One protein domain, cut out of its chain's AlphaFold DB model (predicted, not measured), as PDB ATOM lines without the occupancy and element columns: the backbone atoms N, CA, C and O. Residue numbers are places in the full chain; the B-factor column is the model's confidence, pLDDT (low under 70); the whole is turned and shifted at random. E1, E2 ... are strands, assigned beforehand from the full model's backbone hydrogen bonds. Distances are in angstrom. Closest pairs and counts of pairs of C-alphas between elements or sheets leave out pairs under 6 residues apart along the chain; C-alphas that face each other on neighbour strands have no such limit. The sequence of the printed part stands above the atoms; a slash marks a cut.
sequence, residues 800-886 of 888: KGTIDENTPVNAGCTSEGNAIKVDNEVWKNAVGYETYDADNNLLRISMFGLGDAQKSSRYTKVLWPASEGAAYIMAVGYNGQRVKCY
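AT A GLANCE: This is residues 800 to 886 of the 888 residues of the protein "Endo-alpha-N-acetylgalactosaminidase" of Bacteroidaceae bacterium (UniProt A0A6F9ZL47). This is a small sandwich: a strongly twisted four-stranded sheet, E4 E3 E6 E7, lies face to face with a three-stranded sheet, E1 E2 E5, their strands crossed at 37 degrees. At one side of the sandwich E4 comes close to E5, and at the other side E7 comes close to E1. The printed part has 87 residues with seven named strands, E1 to E7 along the chain, and no named helix; the class is all strand, though under half of the residues are in named elements. Both sheets are antiparallel in the orders given, and the whole is compact and rounded, with a radius of gyration of the C-alphas of 11.8 A and spans of 33 by 27 by 20 A.

IN THESE COORDINATES: Find C-alpha 830 at (154.785, 154.041, 103.239); from there E3 runs 20.2 A to residue 837. Beside it look for E4, residues 842 to 847, 14.5 A, and E6, residues 870 to 877, 20.6 A. E7, residues 882 to 886, 11.8 A, ends at C-alpha 886 (156.471, 161.938, 92.709). In the other sheet find E1, residues 813 to 816, 9.6 A, from C-alpha 813 at (150.157, 159.882, 91.768); E2, residues 819 to 823, 12.9 A; and E5, residues 859 to 863, 12.7 A.

HOW THE PARTS SIT: Between the inner strands E3 and E6, look at N 834 and O 874, 2.9 A. The hairpin E3 and E4 has N 846 and O 833 at 2.8 A; the hairpin E6 and E7 has N 875 and O 883 at 2.8 A. Across the sandwich, the closest C-alphas of E4 and E5 are those of Ser 846 and Val 862, 5.4 A; those of E1 and E7 are Cys 813 and Tyr 886, 6.7 A. In the other sheet, the hairpin E1 and E2 has N 814 and O 821 at 2.8 A, and E2 and E5 have N 822 and O 860 at 2.8 A.

THE WHOLE: The C-alphas farthest apart, those of Asp 839 and Lys 855, are 36.0 A apart. The printed part has no cut; the link from E4 to E5, 11 residues, is long. The mean pLDDT of the printed part is 97.3, and no printed residue is under 70.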
ATOM      1  N   LYS A 800     157.659 145.299 109.906       97.25
ATOM      2  CA  LYS A 800     158.925 145.820 109.372       97.25
ATOM      3  C   LYS A 800     158.951 145.840 107.838       97.25
ATOM      4  O   LYS A 800     159.972 145.550 107.217       97.25
ATOM      5  N   GLY A 801     157.813 146.175 107.227       96.75
ATOM      6  CA  GLY A 801     157.664 146.243 105.774       96.75
ATOM      7  C   GLY A 801     158.460 147.398 105.162       96.75
ATOM      8  O   GLY A 801     158.444 148.509 105.682       96.75
ATOM      9  N   THR A 802     159.141 147.160 104.041       97.62
ATOM     10  CA  THR A 802     159.910 148.181 103.304       97.62
ATOM     11  C   THR A 802     159.187 148.615 102.033       97.62
ATOM     12  O   THR A 802     158.421 147.836 101.458       97.62
ATOM     13  N   ILE A 803     159.439 149.839 101.575       98.25
ATOM     14  CA  ILE A 803     158.911 150.349 100.305       98.25
ATOM     15  C   ILE A 803     159.711 149.713  99.161       98.25
ATOM     16  O   ILE A 803     160.937 149.602  99.243       98.25
ATOM     17  N   ASP A 804     159.026 149.292  98.094       97.31
ATOM     18  CA  ASP A 804     159.685 148.797  96.882       97.31
ATOM     19  C   ASP A 804     160.291 149.965  96.092       97.31
ATOM     20  O   ASP A 804     159.578 150.758  95.472       97.31
ATOM     21  N   GLU A 805     161.621 150.047  96.095       96.50
ATOM     22  CA  GLU A 805     162.398 151.072  95.389       96.50
ATOM     23  C   GLU A 805     162.279 150.980  93.861       96.50
ATOM     24  O   GLU A 805     162.628 151.930  93.162       96.50
ATOM     25  N   ASN A 806     161.759 149.866  93.331       96.94
ATOM     26  CA  ASN A 806     161.510 149.694  91.899       96.94
ATOM     27  C   ASN A 806     160.146 150.238  91.457       96.94
ATOM     28  O   ASN A 806     159.855 150.236  90.258       96.94
ATOM     29  N   THR A 807     159.305 150.696  92.393       97.50
ATOM     30  CA  THR A 807     158.031 151.345  92.065       97.50
ATOM     31  C   THR A 807     158.312 152.573  91.191       97.50
ATOM     32  O   THR A 807     159.045 153.466  91.624       97.50
ATOM     33  N   PRO A 808     157.773 152.656  89.958       98.06
ATOM     34  CA  PRO A 808     158.074 153.777  89.075       98.06
ATOM     35  C   PRO A 808     157.658 155.115  89.694       98.06
ATOM     36  O   PRO A 808     156.536 155.257  90.183       98.06
ATOM     37  N   VAL A 809     158.536 156.120  89.624       98.12
ATOM     38  CA  VAL A 809     158.209 157.495  90.037       98.12
ATOM     39  C   VAL A 809     156.935 157.951  89.316       98.12
ATOM     40  O   VAL A 809     156.768 157.688  88.125       98.12
ATOM     41  N   ASN A 810     156.049 158.645  90.034       98.25
ATOM     42  CA  ASN A 810     154.714 159.078  89.605       98.25
ATOM     43  C   ASN A 810     153.651 157.965  89.499       98.25
ATOM     44  O   ASN A 810     152.490 158.281  89.227       98.25
ATOM     45  N   ALA A 811     153.979 156.688  89.734       98.19
ATOM     46  CA  ALA A 811     152.973 155.626  89.761       98.19
ATOM     47  C   ALA A 811     151.935 155.888  90.865       98.19
ATOM     48  O   ALA A 811     152.291 156.169  92.005       98.19
ATOM     49  N   GLY A 812     150.645 155.816  90.528       97.88
ATOM     50  CA  GLY A 812     149.564 156.068  91.489       97.88
ATOM     51  C   GLY A 812     149.456 157.518  91.985       97.88
ATOM     52  O   GLY A 812     148.706 157.765  92.924       97.88
ATOM     53  N   CYS A 813     150.172 158.471  91.378       98.50
ATOM     54  CA  CYS A 813     150.157 159.882  91.768       98.50
ATOM     55  C   CYS A 813     149.303 160.714  90.799       98.50
ATOM     56  O   CYS A 813     149.469 160.635  89.584       98.50
ATOM     57  N   THR A 814     148.401 161.545  91.323       97.88
ATOM     58  CA  THR A 814     147.563 162.468  90.536       97.88
ATOM     59  C   THR A 814     147.575 163.856  91.165       97.88
ATOM     60  O   THR A 814     147.416 163.994  92.373       97.88
ATOM     61  N   SER A 815     147.763 164.904  90.362       95.00
ATOM     62  CA  SER A 815     147.750 166.283  90.865       95.00
ATOM     63  C   SER A 815     146.324 166.742  91.201       95.00
ATOM     64  O   SER A 815     145.423 166.624  90.374       95.00
ATOM     65  N   GLU A 816     146.133 167.290  92.402       91.94
ATOM     66  CA  GLU A 816     144.863 167.811  92.921       91.94
ATOM     67  C   GLU A 816     145.065 169.215  93.518       91.94
ATOM     68  O   GLU A 816     145.062 169.418  94.731       91.94
ATOM     69  N   GLY A 817     145.261 170.222  92.660       85.94
ATOM     70  CA  GLY A 817     145.414 171.611  93.102       85.94
ATOM     71  C   GLY A 817     146.694 171.834  93.917       85.94
ATOM     72  O   GLY A 817     147.791 171.772  93.366       85.94
ATOM     73  N   ASN A 818     146.553 172.122  95.214       88.19
ATOM     74  CA  ASN A 818     147.661 172.318  96.161       88.19
ATOM     75  C   ASN A 818     148.133 171.013  96.833       88.19
ATOM     76  O   ASN A 818     148.844 171.059  97.835       88.19
ATOM     77  N   ALA A 819     147.738 169.857  96.300       97.00
ATOM     78  CA  ALA A 819     148.177 168.550  96.761       97.00
ATOM     79  C   ALA A 819     148.449 167.590  95.600       97.00
ATOM     80  O   ALA A 819     147.997 167.789  94.470       97.00
ATOM     81  N   ILE A 820     149.168 166.514  95.905       98.31
ATOM     82  CA  ILE A 820     149.273 165.323  95.066       98.31
ATOM     83  C   ILE A 820     148.531 164.195  95.775       98.31
ATOM     84  O   ILE A 820     148.872 163.827  96.897       98.31
ATOM     85  N   LYS A 821     147.519 163.631  95.122       98.38
ATOM     86  CA  LYS A 821     146.860 162.414  95.579       98.38
ATOM     87  C   LYS A 821     147.734 161.215  95.243       98.38
ATOM     88  O   LYS A 821     147.988 160.955  94.068       98.38
ATOM     89  N   VAL A 822     148.164 160.492  96.267       98.75
ATOM     90  CA  VAL A 822     148.993 159.287  96.163       98.75
ATOM     91  C   VAL A 822     148.162 158.061  96.534       98.75
ATOM     92  O   VAL A 822     147.465 158.078  97.547       98.75
ATOM     93  N   ASP A 823     148.220 157.012  95.712       98.62
ATOM     94  CA  ASP A 823     147.648 155.692  96.003       98.62
ATOM     95  C   ASP A 823     148.599 154.874  96.892       98.62
ATOM     96  O   ASP A 823     149.680 154.453  96.467       98.62
ATOM     97  N   ASN A 824     148.186 154.645  98.138       98.50
ATOM     98  CA  ASN A 824     148.970 153.920  99.133       98.50
ATOM     99  C   ASN A 824     149.053 152.408  98.821       98.50
ATOM    100  O   ASN A 824     149.942 151.730  99.335       98.50
ATOM    101  N   GLU A 825     148.183 151.860  97.960       97.69
ATOM    102  CA  GLU A 825     148.299 150.471  97.488       97.69
ATOM    103  C   GLU A 825     149.419 150.295  96.454       97.69
ATOM    104  O   GLU A 825     149.912 149.178  96.272       97.69
ATOM    105  N   VAL A 826     149.825 151.383  95.786       98.38
ATOM    106  CA  VAL A 826     151.004 151.420  94.908       98.38
ATOM    107  C   VAL A 826     152.259 151.626  95.751       98.38
ATOM    108  O   VAL A 826     153.191 150.830  95.673       98.38
ATOM    109  N   TRP A 827     152.254 152.637  96.620       98.19
ATOM    110  CA  TRP A 827     153.357 152.944  97.537       98.19
ATOM    111  C   TRP A 827     153.221 152.180  98.859       98.19
ATOM    112  O   TRP A 827     153.147 152.767  99.941       98.19
ATOM    113  N   LYS A 828     153.170 150.844  98.769       97.56
ATOM    114  CA  LYS A 828     153.001 149.964  99.937       97.56
ATOM    115  C   LYS A 828     154.099 150.185 100.973       97.56
ATOM    116  O   LYS A 828     155.255 150.415 100.625       97.56
ATOM    117  N   ASN A 829     153.732 150.033 102.245       98.25
ATOM    118  CA  ASN A 829     154.602 150.226 103.412       98.25
ATOM    119  C   ASN A 829     155.116 151.663 103.618       98.25
ATOM    120  O   ASN A 829     155.947 151.888 104.499       98.25
ATOM    121  N   ALA A 830     154.616 152.646 102.862       98.56
ATOM    122  CA  ALA A 830     154.785 154.041 103.239       98.56
ATOM    123  C   ALA A 830     154.051 154.314 104.563       98.56
ATOM    124  O   ALA A 830     152.920 153.872 104.763       98.56
ATOM    125  N   VAL A 831     154.692 155.051 105.465       98.62
ATOM    126  CA  VAL A 831     154.121 155.506 106.744       98.62
ATOM    127  C   VAL A 831     153.795 157.002 106.727       98.62
ATOM    128  O   VAL A 831     153.157 157.519 107.635       98.62
ATOM    129  N   GLY A 832     154.182 157.703 105.668       98.50
ATOM    130  CA  GLY A 832     153.902 159.113 105.441       98.50
ATOM    131  C   GLY A 832     154.636 159.606 104.204       98.50
ATOM    132  O   GLY A 832     155.293 158.825 103.507       98.50
ATOM    133  N   TYR A 833     154.525 160.901 103.938       98.88
ATOM    134  CA  TYR A 833     155.137 161.524 102.770       98.88
ATOM    135  C   TYR A 833     155.810 162.842 103.137       98.88
ATOM    136  O   TYR A 833     155.324 163.581 103.990       98.88
ATOM    137  N   GLU A 834     156.917 163.136 102.469       98.75
ATOM    138  CA  GLU A 834     157.711 164.351 102.652       98.75
ATOM    139  C   GLU A 834     157.826 165.080 101.305       98.75
ATOM    140  O   GLU A 834     158.259 164.492 100.311       98.75
ATOM    141  N   THR A 835     157.443 166.355 101.259       98.69
ATOM    142  CA  THR A 835     157.556 167.206 100.062       98.69
ATOM    143  C   THR A 835     158.780 168.101 100.178       98.69
ATOM    144  O   THR A 835     158.944 168.801 101.178       98.69
ATOM    145  N   TYR A 836     159.596 168.126  99.128       98.56
ATOM    146  CA  TYR A 836     160.859 168.860  99.074       98.56
ATOM    147  C   TYR A 836     160.884 169.879  97.938       98.56
ATOM    148  O   TYR A 836     160.232 169.689  96.904       98.56
ATOM    149  N   ASP A 837     161.666 170.942  98.115       97.75
ATOM    150  CA  ASP A 837     162.074 171.817  97.015       97.75
ATOM    151  C   ASP A 837     163.241 171.217  96.203       97.75
ATOM    152  O   ASP A 837     163.724 170.112  96.468       97.75
ATOM    153  N   ALA A 838     163.686 171.934  95.169       96.81
ATOM    154  CA  ALA A 838     164.794 171.500  94.316       96.81
ATOM    155  C   ALA A 838     166.164 171.496  95.031       96.81
ATOM    156  O   ALA A 838     167.085 170.829  94.559       96.81
ATOM    157  N   ASP A 839     166.279 172.199  96.161       97.06
ATOM    158  CA  ASP A 839     167.492 172.312  96.976       97.06
ATOM    159  C   ASP A 839     167.540 171.253  98.100       97.06
ATOM    160  O   ASP A 839     168.509 171.184  98.858       97.06
ATOM    161  N   ASN A 840     166.555 170.347  98.143       96.75
ATOM    162  CA  ASN A 840     166.359 169.297  99.148       96.75
ATOM    163  C   ASN A 840     165.959 169.817 100.543       96.75
ATOM    164  O   ASN A 840     166.135 169.107 101.536       96.75
ATOM    165  N   ASN A 841     165.377 171.014 100.644       97.62
ATOM    166  CA  ASN A 841     164.764 171.471 101.888       97.62
ATOM    167  C   ASN A 841     163.385 170.824 102.063       97.62
ATOM    168  O   ASN A 841     162.570 170.799 101.138       97.62
ATOM    169  N   LEU A 842     163.112 170.311 103.266       98.19
ATOM    170  CA  LEU A 842     161.817 169.729 103.615       98.19
ATOM    171  C   LEU A 842     160.763 170.836 103.767       98.19
ATOM    172  O   LEU A 842     160.770 171.588 104.743       98.19
ATOM    173  N   LEU A 843     159.826 170.906 102.823       97.88
ATOM    174  CA  LEU A 843     158.765 171.911 102.823       97.88
ATOM    175  C   LEU A 843     157.559 171.482 103.654       97.88
ATOM    176  O   LEU A 843     156.999 172.316 104.365       97.88
ATOM    177  N   ARG A 844     157.141 170.214 103.543       98.12
ATOM    178  CA  ARG A 844     155.950 169.659 104.211       98.12
ATOM    179  C   ARG A 844     156.127 168.192 104.567       98.12
ATOM    180  O   ARG A 844     156.757 167.446 103.823       98.12
ATOM    181  N   ILE A 845     155.487 167.788 105.654       98.44
ATOM    182  CA  ILE A 845     155.175 166.402 105.989       98.44
ATOM    183  C   ILE A 845     153.689 166.168 105.685       98.44
ATOM    184  O   ILE A 845     152.879 167.080 105.794       98.44
ATOM    185  N   SER A 846     153.291 164.965 105.280       98.62
ATOM    186  CA  SER A 846     151.885 164.572 105.148       98.62
ATOM    187  C   SER A 846     151.620 163.230 105.821       98.62
ATOM    188  O   SER A 846     152.283 162.232 105.528       98.62
ATOM    189  N   MET A 847     150.628 163.219 106.713       98.38
ATOM    190  CA  MET A 847     150.129 162.036 107.402       98.38
ATOM    191  C   MET A 847     149.647 161.001 106.379       98.38
ATOM    192  O   MET A 847     148.933 161.331 105.431       98.38
ATOM    193  N   PHE A 848     149.977 159.731 106.596       98.62
ATOM    194  CA  PHE A 848     149.408 158.634 105.819       98.62
ATOM    195  C   PHE A 848     147.876 158.597 105.952       98.62
ATOM    196  O   PHE A 848     147.347 158.510 107.063       98.62
ATOM    197  N   GLY A 849     147.159 158.677 104.826       98.12
ATOM    198  CA  GLY A 849     145.691 158.739 104.790       98.12
ATOM    199  C   GLY A 849     145.096 160.148 104.936       98.12
ATOM    200  O   GLY A 849     143.883 160.287 105.106       98.12
ATOM    201  N   LEU A 850     145.913 161.209 104.919       98.56
ATOM    202  CA  LEU A 850     145.431 162.593 104.988       98.56
ATOM    203  C   LEU A 850     144.446 162.900 103.850       98.56
ATOM    204  O   LEU A 850     144.754 162.686 102.678       98.56
ATOM    205  N   GLY A 851     143.282 163.458 104.187       97.38
ATOM    206  CA  GLY A 851     142.317 163.964 103.210       97.38
ATOM    207  C   GLY A 851     141.595 162.905 102.362       97.38
ATOM    208  O   GLY A 851     140.941 163.287 101.384       97.38
ATOM    209  N   ASP A 852     141.708 161.621 102.715       97.44
ATOM    210  CA  ASP A 852     140.881 160.531 102.176       97.44
ATOM    211  C   ASP A 852     139.478 160.518 102.819       97.44
ATOM    212  O   ASP A 852     139.145 161.363 103.657       97.44
ATOM    213  N   ALA A 853     138.629 159.567 102.427       96.81
ATOM    214  CA  ALA A 853     137.375 159.296 103.121       96.81
ATOM    215  C   ALA A 853     137.615 158.820 104.570       96.81
ATOM    216  O   ALA A 853     138.621 158.177 104.869       96.81
ATOM    217  N   GLN A 854     136.664 159.090 105.468       95.69
ATOM    218  CA  GLN A 854     136.713 158.568 106.840       95.69
ATOM    219  C   GLN A 854     136.787 157.039 106.839       95.69
ATOM    220  O   GLN A 854     136.108 156.386 106.040       95.69
ATOM    221  N   LYS A 855     137.569 156.475 107.764       95.94
ATOM    222  CA  LYS A 855     137.826 155.035 107.893       95.94
ATOM    223  C   LYS A 855     138.558 154.424 106.695       95.94
ATOM    224  O   LYS A 855     138.524 153.211 106.501       95.94
ATOM    225  N   SER A 856     139.208 155.256 105.883       96.25
ATOM    226  CA  SER A 856     140.005 154.845 104.731       96.25
ATOM    227  C   SER A 856     141.411 155.424 104.813       96.25
ATOM    228  O   SER A 856     141.633 156.538 105.283       96.25
ATOM    229  N   SER A 857     142.360 154.648 104.307       96.25
ATOM    230  CA  SER A 857     143.745 155.053 104.083       96.25
ATOM    231  C   SER A 857     144.240 154.595 102.714       96.25
ATOM    232  O   SER A 857     145.432 154.368 102.521       96.25
ATOM    233  N   ARG A 858     143.336 154.431 101.741       97.88
ATOM    234  CA  ARG A 858     143.718 154.054 100.377       97.88
ATOM    235  C   ARG A 858     144.500 155.172  99.699       97.88
ATOM    236  O   ARG A 858     145.463 154.902  98.988       97.88
ATOM    237  N   TYR A 859     144.089 156.415  99.916       98.44
ATOM    238  CA  TYR A 859     144.730 157.574  99.315       98.44
ATOM    239  C   TYR A 859     145.331 158.496 100.368       98.44
ATOM    240  O   TYR A 859     144.846 158.584 101.489       98.44
ATOM    241  N   THR A 860     146.367 159.234  99.983       98.75
ATOM    242  CA  THR A 860     146.893 160.355 100.767       98.75
ATOM    243  C   THR A 860     146.926 161.601  99.897       98.75
ATOM    244  O   THR A 860     147.512 161.582  98.816       98.75
ATOM    245  N   LYS A 861     146.326 162.701 100.356       98.38
ATOM    246  CA  LYS A 861     146.530 164.033  99.777       98.38
ATOM    247  C   LYS A 861     147.810 164.624 100.345       98.38
ATOM    248  O   LYS A 861     147.802 165.233 101.411       98.38
ATOM    249  N   VAL A 862     148.913 164.423  99.640       98.62
ATOM    250  CA  VAL A 862     150.222 164.935 100.038       98.62
ATOM    251  C   VAL A 862     150.306 166.425  99.731       98.62
ATOM    252  O   VAL A 862     150.057 166.842  98.600       98.62
ATOM    253  N   LEU A 863     150.659 167.224 100.735       98.06
ATOM    254  CA  LEU A 863     150.737 168.680 100.643       98.06
ATOM    255  C   LEU A 863     151.782 169.110  99.608       98.06
ATOM    256  O   LEU A 863     152.944 168.701  99.667       98.06
ATOM    257  N   TRP A 864     151.371 169.955  98.662       97.31
ATOM    258  CA  TRP A 864     152.191 170.400  97.536       97.31
ATOM    259  C   TRP A 864     152.172 171.933  97.415       97.31
ATOM    260  O   TRP A 864     151.424 172.497  96.606       97.31
ATOM    261  N   PRO A 865     152.998 172.646  98.207       95.69
ATOM    262  CA  PRO A 865     153.056 174.102  98.181       95.69
ATOM    263  C   PRO A 865     153.844 174.579  96.954       95.69
ATOM    264  O   PRO A 865     155.011 174.960  97.031       95.69
ATOM    265  N   ALA A 866     153.202 174.572  95.783       92.56
ATOM    266  CA  ALA A 866     153.830 174.987  94.525       92.56
ATOM    267  C   ALA A 866     154.387 176.424  94.579       92.56
ATOM    268  O   ALA A 866     155.384 176.721  93.924       92.56
ATOM    269  N   SER A 867     153.773 177.304  95.376       92.88
ATOM    270  CA  SER A 867     154.243 178.673  95.620       92.88
ATOM    271  C   SER A 867     155.560 178.754  96.398       92.88
ATOM    272  O   SER A 867     156.225 179.780  96.331       92.88
ATOM    273  N   GLU A 868     155.938 177.694  97.116       94.25
ATOM    274  CA  GLU A 868     157.185 177.590  97.889       94.25
ATOM    275  C   GLU A 868     158.258 176.770  97.150       94.25
ATOM    276  O   GLU A 868     159.281 176.428  97.727       94.25
ATOM    277  N   GLY A 869     158.046 176.453  95.866       95.25
ATOM    278  CA  GLY A 869     159.047 175.761  95.049       95.25
ATOM    279  C   GLY A 869     159.063 174.236  95.190       95.25
ATOM    280  O   GLY A 869     160.081 173.623  94.879       95.25
ATOM    281  N   ALA A 870     157.953 173.614  95.614       97.12
ATOM    282  CA  ALA A 870     157.827 172.155  95.677       97.12
ATOM    283  C   ALA A 870     158.238 171.473  94.351       97.12
ATOM    284  O   ALA A 870     157.741 171.828  93.276       97.12
ATOM    285  N   ALA A 871     159.143 170.493  94.441       97.38
ATOM    286  CA  ALA A 871     159.821 169.866  93.303       97.38
ATOM    287  C   ALA A 871     159.641 168.341  93.238       97.38
ATOM    288  O   ALA A 871     159.434 167.797  92.149       97.38
ATOM    289  N   TYR A 872     159.675 167.641  94.375       98.44
ATOM    290  CA  TYR A 872     159.432 166.195  94.440       98.44
ATOM    291  C   TYR A 872     158.868 165.768  95.803       98.44
ATOM    292  O   TYR A 872     158.943 166.510  96.782       98.44
ATOM    293  N   ILE A 873     158.291 164.566  95.852       98.75
ATOM    294  CA  ILE A 873     157.777 163.932  97.073       98.75
ATOM    295  C   ILE A 873     158.540 162.630  97.307       98.75
ATOM    296  O   ILE A 873     158.778 161.867  96.364       98.75
ATOM    297  N   MET A 874     158.893 162.367  98.561       98.75
ATOM    298  CA  MET A 874     159.412 161.085  99.025       98.75
ATOM    299  C   MET A 874     158.335 160.349  99.828       98.75
ATOM    300  O   MET A 874     157.743 160.916 100.745       98.75
ATOM    301  N   ALA A 875     158.105 159.078  99.509       98.81
ATOM    302  CA  ALA A 875     157.426 158.147 100.398       98.81
ATOM    303  C   ALA A 875     158.389 157.742 101.523       98.81
ATOM    304  O   ALA A 875     159.540 157.376 101.257       98.81
ATOM    305  N   VAL A 876     157.923 157.820 102.768       98.75
ATOM    306  CA  VAL A 876     158.718 157.556 103.975       98.75
ATOM    307  C   VAL A 876     158.413 156.153 104.487       98.75
ATOM    308  O   VAL A 876     157.251 155.826 104.709       98.75
ATOM    309  N   GLY A 877     159.433 155.320 104.687       98.50
ATOM    310  CA  GLY A 877     159.319 153.992 105.299       98.50
ATOM    311  C   GLY A 877     159.540 154.033 106.814       98.50
ATOM    312  O   GLY A 877     160.157 154.963 107.342       98.50
ATOM    313  N   TYR A 878     159.074 153.002 107.531       98.00
ATOM    314  CA  TYR A 878     159.135 152.941 109.004       98.00
ATOM    315  C   TYR A 878     160.564 153.083 109.570       98.00
ATOM    316  O   TYR A 878     160.773 153.660 110.637       98.00
ATOM    317  N   ASN A 879     161.557 152.562 108.846       95.88
ATOM    318  CA  ASN A 879     162.968 152.517 109.231       95.88
ATOM    319  C   ASN A 879     163.776 153.752 108.802       95.88
ATOM    320  O   ASN A 879     164.987 153.745 108.990       95.88
ATOM    321  N   GLY A 880     163.142 154.765 108.204       95.62
ATOM    322  CA  GLY A 880     163.842 155.921 107.640       95.62
ATOM    323  C   GLY A 880     164.207 155.783 106.161       95.62
ATOM    324  O   GLY A 880     164.964 156.598 105.643       95.62
ATOM    325  N   GLN A 881     163.693 154.785 105.441       98.00
ATOM    326  CA  GLN A 881     163.790 154.752 103.978       98.00
ATOM    327  C   GLN A 881     163.037 155.952 103.369       98.00
ATOM    328  O   GLN A 881     161.922 156.252 103.793       98.00
ATOM    329  N   ARG A 882     163.622 156.629 102.371       98.19
ATOM    330  CA  ARG A 882     162.934 157.648 101.559       98.19
ATOM    331  C   ARG A 882     163.013 157.236 100.095       98.19
ATOM    332  O   ARG A 882     164.106 157.190  99.535       98.19
ATOM    333  N   VAL A 883     161.869 156.956  99.475       98.44
ATOM    334  CA  VAL A 883     161.781 156.564  98.059       98.44
ATOM    335  C   VAL A 883     161.030 157.640  97.296       98.44
ATOM    336  O   VAL A 883     159.927 158.018  97.681       98.44
ATOM    337  N   LYS A 884     161.615 158.155  96.212       98.31
ATOM    338  CA  LYS A 884     160.988 159.218  95.419       98.31
ATOM    339  C   LYS A 884     159.691 158.713  94.794       98.31
ATOM    340  O   LYS A 884     159.732 157.860  93.913       98.31
ATOM    341  N   CYS A 885     158.561 159.270  95.224       96.44
ATOM    342  CA  CYS A 885     157.242 158.824  94.788       96.44
ATOM    343  C   CYS A 885     156.625 159.704  93.704       96.44
ATOM    344  O   CYS A 885     155.881 159.225  92.848       96.44
ATOM    345  N   TYR A 886     156.971 160.989  93.691       98.38
ATOM    346  CA  TYR A 886     156.471 161.938  92.709       98.38
ATOM    347  C   TYR A 886     157.540 162.966  92.343       98.38
ATOM    348  O   TYR A 886     158.292 163.419  93.205       98.38
TER     349      TYR A 886